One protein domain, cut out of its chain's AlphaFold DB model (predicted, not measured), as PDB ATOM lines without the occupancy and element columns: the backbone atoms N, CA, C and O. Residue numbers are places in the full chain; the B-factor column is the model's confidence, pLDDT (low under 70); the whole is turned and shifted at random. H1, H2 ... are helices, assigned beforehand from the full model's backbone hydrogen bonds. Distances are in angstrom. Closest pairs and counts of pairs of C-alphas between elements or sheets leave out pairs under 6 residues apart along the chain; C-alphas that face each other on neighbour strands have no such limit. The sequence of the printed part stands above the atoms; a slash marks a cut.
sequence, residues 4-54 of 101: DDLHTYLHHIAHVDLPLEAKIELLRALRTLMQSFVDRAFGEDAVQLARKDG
ATOM      1  N   ASP A   4     -27.274  20.630 -10.252       75.81
ATOM      2  CA  ASP A   4     -28.404  19.798  -9.810       75.81
ATOM      3  C   ASP A   4     -29.103  19.052 -10.965       75.81
ATOM      4  O   ASP A   4     -29.454  17.870 -10.845       75.81
ATOM      5  N   ASP A   5     -29.260  19.710 -12.119       82.94
ATOM      6  CA  ASP A   5     -29.829  19.087 -13.319       82.94
ATOM      7  C   ASP A   5     -28.909  17.963 -13.814       82.94
ATOM      8  O   ASP A   5     -29.359  16.862 -14.131       82.94
ATOM      9  N   LEU A   6     -27.595  18.220 -13.843       84.19
ATOM     10  CA  LEU A   6     -26.598  17.257 -14.306       84.19
ATOM     11  C   LEU A   6     -26.608  15.985 -13.449       84.19
ATOM     12  O   LEU A   6     -26.605  14.881 -13.997       84.19
ATOM     13  N   HIS A   7     -26.669  16.129 -12.123       86.00
ATOM     14  CA  HIS A   7     -26.770  14.997 -11.200       86.00
ATOM     15  C   HIS A   7     -28.025  14.157 -11.444       86.00
ATOM     16  O   HIS A   7     -27.957  12.923 -11.453       86.00
ATOM     17  N   THR A   8     -29.151  14.813 -11.717       89.19
ATOM     18  CA  THR A   8     -30.402  14.134 -12.062       89.19
ATOM     19  C   THR A   8     -30.239  13.304 -13.335       89.19
ATOM     20  O   THR A   8     -30.594  12.125 -13.359       89.19
ATOM     21  N   TYR A   9     -29.644  13.860 -14.392       89.62
ATOM     22  CA  TYR A   9     -29.420  13.123 -15.641       89.62
ATOM     23  C   TYR A   9     -28.377  12.007 -15.506       89.62
ATOM     24  O   TYR A   9     -28.559  10.937 -16.089       89.62
ATOM     25  N   LEU A  10     -27.335  12.195 -14.694       91.31
ATOM     26  CA  LEU A  10     -26.344  11.154 -14.403       91.31
ATOM     27  C   LEU A  10     -26.983   9.911 -13.773       91.31
ATOM     28  O   LEU A  10     -26.612   8.794 -14.136       91.31
ATOM     29  N   HIS A  11     -27.979  10.085 -12.900       92.06
ATOM     30  CA  HIS A  11     -28.732   8.966 -12.329       92.06
ATOM     31  C   HIS A  11     -29.426   8.121 -13.414       92.06
ATOM     32  O   HIS A  11     -29.427   6.893 -13.344       92.06
ATOM     33  N   HIS A  12     -29.955   8.752 -14.467       92.81
ATOM     34  CA  HIS A  12     -30.646   8.047 -15.551       92.81
ATOM     35  C   HIS A  12     -29.697   7.201 -16.407       92.81
ATOM     36  O   HIS A  12     -30.097   6.152 -16.901       92.81
ATOM     37  N   ILE A  13     -28.436   7.617 -16.545       92.25
ATOM     38  CA  ILE A  13     -27.406   6.910 -17.325       92.25
ATOM     39  C   ILE A  13     -26.416   6.136 -16.444       92.25
ATOM     40  O   ILE A  13     -25.357   5.702 -16.904       92.25
ATOM     41  N   ALA A  14     -26.747   5.934 -15.166       91.19
ATOM     42  CA  ALA A  14     -25.897   5.213 -14.223       91.19
ATOM     43  C   ALA A  14     -25.579   3.787 -14.705       91.19
ATOM     44  O   ALA A  14     -24.446   3.342 -14.556       91.19
ATOM     45  N   HIS A  15     -26.542   3.136 -15.360       92.75
ATOM     46  CA  HIS A  15     -26.443   1.784 -15.916       92.75
ATOM     47  C   HIS A  15     -25.571   1.667 -17.178       92.75
ATOM     48  O   HIS A  15     -25.332   0.561 -17.650       92.75
ATOM     49  N   VAL A  16     -25.130   2.784 -17.763       92.50
ATOM     50  CA  VAL A  16     -24.270   2.764 -18.950       92.50
ATOM     51  C   VAL A  16     -22.832   2.475 -18.519       92.50
ATOM     52  O   VAL A  16     -22.300   3.177 -17.656       92.50
ATOM     53  N   ASP A  17     -22.186   1.488 -19.136       93.38
ATOM     54  CA  ASP A  17     -20.794   1.114 -18.852       93.38
ATOM     55  C   ASP A  17     -19.807   2.102 -19.489       93.38
ATOM     56  O   ASP A  17     -19.148   1.841 -20.494       93.38
ATOM     57  N   LEU A  18     -19.733   3.288 -18.892       93.19
ATOM     58  CA  LEU A  18     -18.817   4.360 -19.254       93.19
ATOM     59  C   LEU A  18     -18.205   4.961 -17.982       93.19
ATOM     60  O   LEU A  18     -18.886   5.035 -16.951       93.19
ATOM     61  N   PRO A  19     -16.949   5.437 -18.028       95.38
ATOM     62  CA  PRO A  19     -16.387   6.201 -16.922       95.38
ATOM     63  C   PRO A  19     -17.199   7.484 -16.696       95.38
ATOM     64  O   PRO A  19     -17.792   8.026 -17.630       95.38
ATOM     65  N   LEU A  20     -17.214   7.981 -15.454       91.75
ATOM     66  CA  LEU A  20     -18.001   9.159 -15.064       91.75
ATOM     67  C   LEU A  20     -17.723  10.368 -15.970       91.75
ATOM     68  O   LEU A  20     -18.661  10.999 -16.445       91.75
ATOM     69  N   GLU A  21     -16.454  10.620 -16.287       93.06
ATOM     70  CA  GLU A  21     -16.058  11.702 -17.195       93.06
ATOM     71  C   GLU A  21     -16.700  11.564 -18.581       93.06
ATOM     72  O   GLU A  21     -17.230  12.528 -19.128       93.06
ATOM     73  N   ALA A  22     -16.753  10.347 -19.131       94.75
ATOM     74  CA  ALA A  22     -17.402  10.107 -20.417       94.75
ATOM     75  C   ALA A  22     -18.928  10.279 -20.341       94.75
ATOM     76  O   ALA A  22     -19.540  10.733 -21.305       94.75
ATOM     77  N   LYS A  23     -19.553   9.963 -19.198       94.25
ATOM     78  CA  LYS A  23     -20.984  10.225 -18.967       94.25
ATOM     79  C   LYS A  23     -21.284  11.723 -18.923       94.25
ATOM     80  O   LYS A  23     -22.277  12.162 -19.498       94.25
ATOM     81  N   ILE A  24     -20.418  12.505 -18.280       92.81
ATOM     82  CA  ILE A  24     -20.535  13.966 -18.224       92.81
ATOM     83  C   ILE A  24     -20.392  14.560 -19.629       92.81
ATOM     84  O   ILE A  24     -21.237  15.352 -20.050       92.81
ATOM     85  N   GLU A  25     -19.371  14.143 -20.379       94.38
ATOM     86  CA  GLU A  25     -19.154  14.602 -21.754       94.38
ATOM     87  C   GLU A  25     -20.310  14.217 -22.687       94.38
ATOM     88  O   GLU A  25     -20.761  15.040 -23.484       94.38
ATOM     89  N   LEU A  26     -20.874  13.016 -22.534       93.69
ATOM     90  CA  LEU A  26     -22.061  12.595 -23.277       93.69
ATOM     91  C   LEU A  26     -23.252  13.531 -23.033       93.69
ATOM     92  O   LEU A  26     -23.902  13.962 -23.985       93.69
ATOM     93  N   LEU A  27     -23.534  13.868 -21.772       93.31
ATOM     94  CA  LEU A  27     -24.637  14.768 -21.425       93.31
ATOM     95  C   LEU A  27     -24.408  16.186 -21.966       93.31
ATOM     96  O   LEU A  27     -25.344  16.813 -22.469       93.31
ATOM     97  N   ARG A  28     -23.165  16.678 -21.935       92.06
ATOM     98  CA  ARG A  28     -22.791  17.964 -22.545       92.06
ATOM     99  C   ARG A  28     -23.004  17.953 -24.056       92.06
ATOM    100  O   ARG A  28     -23.618  18.879 -24.587       92.06
ATOM    101  N   ALA A  29     -22.551  16.904 -24.738       93.12
ATOM    102  CA  ALA A  29     -22.712  16.754 -26.181       93.12
ATOM    103  C   ALA A  29     -24.192  16.675 -26.581       93.12
ATOM    104  O   ALA A  29     -24.622  17.383 -27.495       93.12
ATOM    105  N   LEU A  30     -24.986  15.879 -25.859       92.12
ATOM    106  CA  LEU A  30     -26.424  15.752 -26.090       92.12
ATOM    107  C   LEU A  30     -27.138  17.096 -25.928       92.12
ATOM    108  O   LEU A  30     -27.958  17.458 -26.767       92.12
ATOM    109  N   ARG A  31     -26.793  17.869 -24.892       89.50
ATOM    110  CA  ARG A  31     -27.351  19.207 -24.690       89.50
ATOM    111  C   ARG A  31     -27.040  20.129 -25.863       89.50
ATOM    112  O   ARG A  31     -27.947  20.785 -26.359       89.50
ATOM    113  N   THR A  32     -25.784  20.189 -26.300       89.19
ATOM    114  CA  THR A  32     -25.377  21.039 -27.430       89.19
ATOM    115  C   THR A  32     -26.114  20.646 -28.708       89.19
ATOM    116  O   THR A  32     -26.602  21.508 -29.435       89.19
ATOM    117  N   LEU A  33     -26.264  19.342 -28.947       89.69
ATOM    118  CA  LEU A  33     -27.035  18.822 -30.069       89.69
ATOM    119  C   LEU A  33     -28.504  19.265 -29.980       89.69
ATOM    120  O   LEU A  33     -29.027  19.852 -30.923       89.69
ATOM    121  N   MET A  34     -29.164  19.026 -28.846       89.56
ATOM    122  CA  MET A  34     -30.561  19.415 -28.639       89.56
ATOM    123  C   MET A  34     -30.757  20.926 -28.761       89.56
ATOM    124  O   MET A  34     -31.714  21.354 -29.397       89.56
ATOM    125  N   GLN A  35     -29.833  21.728 -28.228       85.19
ATOM    126  CA  GLN A  35     -29.862  23.182 -28.369       85.19
ATOM    127  C   GLN A  35     -29.797  23.589 -29.842       85.19
ATOM    128  O   GLN A  35     -30.621  24.379 -30.279       85.19
ATOM    129  N   SER A  36     -28.912  22.976 -30.637       83.19
ATOM    130  CA  SER A  36     -28.829  23.265 -32.074       83.19
ATOM    131  C   SER A  36     -30.127  22.944 -32.827       83.19
ATOM    132  O   SER A  36     -30.490  23.648 -33.769       83.19
ATOM    133  N   PHE A  37     -30.860  21.909 -32.403       83.62
ATOM    134  CA  PHE A  37     -32.168  21.588 -32.968       83.62
ATOM    135  C   PHE A  37     -33.241  22.579 -32.532       83.62
ATOM    136  O   PHE A  37     -34.053  22.974 -33.362       83.62
ATOM    137  N   VAL A  38     -33.241  22.999 -31.266       81.25
ATOM    138  CA  VAL A  38     -34.173  24.014 -30.760       81.25
ATOM    139  C   VAL A  38     -33.933  25.351 -31.458       81.25
ATOM    140  O   VAL A  38     -34.882  25.943 -31.962       81.25
ATOM    141  N   ASP A  39     -32.679  25.773 -31.593       75.69
ATOM    142  CA  ASP A  39     -32.308  27.009 -32.284       75.69
ATOM    143  C   ASP A  39     -32.691  26.956 -33.769       75.69
ATOM    144  O   ASP A  39     -33.096  27.957 -34.343       75.69
ATOM    145  N   ARG A  40     -32.623  25.787 -34.411       72.06
ATOM    146  CA  ARG A  40     -33.004  25.643 -35.823       72.06
ATOM    147  C   ARG A  40     -34.507  25.466 -36.048       72.06
ATOM    148  O   ARG A  40     -34.998  25.811 -37.117       72.06
ATOM    149  N   ALA A  41     -35.224  24.879 -35.094       72.94
ATOM    150  CA  ALA A  41     -36.664  24.640 -35.191       72.94
ATOM    151  C   ALA A  41     -37.497  25.835 -34.702       72.94
ATOM    152  O   ALA A  41     -38.615  26.024 -35.173       72.94
ATOM    153  N   PHE A  42     -36.960  26.618 -33.763       65.94
ATOM    154  CA  PHE A  42     -37.652  27.731 -33.108       65.94
ATOM    155  C   PHE A  42     -36.884  29.057 -33.140       65.94
ATOM    156  O   PHE A  42     -37.477  30.090 -32.833       65.94
ATOM    157  N   GLY A  43     -35.594  29.069 -33.483       62.44
ATOM    158  CA  GLY A  43     -34.887  30.313 -33.783       62.44
ATOM    159  C   GLY A  43     -35.323  30.868 -35.137       62.44
ATOM    160  O   GLY A  43     -35.760  30.117 -36.012       62.44
ATOM    161  N   GLU A  44     -35.243  32.194 -35.294       57.84
ATOM    162  CA  GLU A  44     -35.479  32.861 -36.577       57.84
ATOM    163  C   GLU A  44     -34.638  32.152 -37.648       57.84
ATOM    164  O   GLU A  44     -33.409  32.119 -37.576       57.84
ATOM    165  N   ASP A  45     -35.319  31.540 -38.620       57.12
ATOM    166  CA  ASP A  45     -34.693  30.932 -39.788       57.12
ATOM    167  C   ASP A  45     -33.641  31.915 -40.333       57.12
ATOM    168  O   ASP A  45     -33.925  33.109 -40.462       57.12
ATOM    169  N   ALA A  46     -32.425  31.461 -40.646       58.84
ATOM    170  CA  ALA A  46     -31.367  32.348 -41.148       58.84
ATOM    171  C   ALA A  46     -31.834  33.136 -42.394       58.84
ATOM    172  O   ALA A  46     -31.360  34.237 -42.665       58.84
ATOM    173  N   VAL A  47     -32.820  32.591 -43.115       58.00
ATOM    174  CA  VAL A  47     -33.514  33.231 -44.239       58.00
ATOM    175  C   VAL A  47     -34.416  34.402 -43.807       58.00
ATOM    176  O   VAL A  47     -34.567  35.363 -44.560       58.00
ATOM    177  N   GLN A  48     -35.011  34.357 -42.613       56.44
ATOM    178  CA  GLN A  48     -35.798  35.449 -42.024       56.44
ATOM    179  C   GLN A  48     -34.901  36.525 -41.399       56.44
ATOM    180  O   GLN A  48     -35.172  37.709 -41.595       56.44
ATOM    181  N   LEU A  49     -33.799  36.140 -40.743       56.25
ATOM    182  CA  LEU A  49     -32.822  37.099 -40.206       56.25
ATOM    183  C   LEU A  49     -32.155  37.912 -41.329       56.25
ATOM    184  O   LEU A  49     -32.091  39.134 -41.253       56.25
ATOM    185  N   ALA A  50     -31.766  37.256 -42.429       59.03
ATOM    186  CA  ALA A  50     -31.166  37.915 -43.594       59.03
ATOM    187  C   ALA A  50     -32.122  38.869 -44.340       59.03
ATOM    188  O   ALA A  50     -31.675  39.690 -45.138       59.03
ATOM    189  N   ARG A  51     -33.439  38.768 -44.102       56.81
ATOM    190  CA  ARG A  51     -34.440  39.726 -44.605       56.81
ATOM    191  C   ARG A  51     -34.669  40.902 -43.658       56.81
ATOM    192  O   ARG A  51     -35.202  41.915 -44.094       56.81
ATOM    193  N   LYS A  52     -34.278  40.776 -42.389       54.47
ATOM    194  CA  LYS A  52     -34.516  41.777 -41.343       54.47
ATOM    195  C   LYS A  52     -33.494  42.918 -41.369       54.47
ATOM    196  O   LYS A  52     -33.840  44.030 -40.998       54.47
ATOM    197  N   ASP A  53     -32.294  42.670 -41.898       55.66
ATOM    198  CA  ASP A  53     -31.256  43.697 -42.099       55.66
ATOM    199  C   ASP A  53     -31.385  44.453 -43.440       55.66
ATOM    200  O   ASP A  53     -30.561  45.310 -43.758       55.66
ATOM    201  N   GLY A  54     -32.395  44.123 -44.258       50.72
ATOM    202  CA  GLY A  54     -32.546  44.644 -45.621       50.72
ATOM    203  C   GLY A  54     -33.689  45.631 -45.848       50.72
ATOM    204  O   GLY A  54     -33.734  46.218 -46.925       50.72
TER     205      GLY A  54
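AT A GLANCE: This is residues 4 to 54 of the 101 residues of an uncharacterized protein of Chelatococcus sp (UniProt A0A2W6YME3). One long helix, H2, is the shaft of a rod; the short helix H1 packs crosswise on its residues 23 to 27, and the short H3 lies beyond its other end. Residues 29 to 54, including H3, stand free. The printed part has 51 residues with three named helices, in the order H1, H2, H3, and no named strand: all helix. It is extended, with a radius of gyration of the C-alphas of 16.6 A and spans of 51 by 17 by 13 A.

IN THESE COORDINATES: H1, residues 4 to 12, begins at C-alpha 4 (-28.404, 19.798, -9.810) and is 13.3 A long. H2, residues 20 to 42, is 32.5 A long. H3, residues 46 to 52, is 9.9 A long and ends at C-alpha 52 (-34.516, 41.777, -41.343).

HOW THE PARTS SIT: H2 touches H1 with residues 23 to 27 alone; the closest C-alphas, of Leu 10 and Lys 23, are 7.1 A apart. Their lines are only just about perpendicular, at 72 degrees. H3 is apart from H1 and H2. Every O i to N i+4 pair is within hydrogen-bond range in H2, against 4 of 5 in H1 and 2 of 3 in H3.

THE WHOLE: The C-alphas farthest apart, of His 15 and Gly 54, are 52.5 A apart. The printed part has no cut. The link from H1 to H2 is short, that from H2 to H3 tight. Residues 42 to 54 have pLDDT under 70.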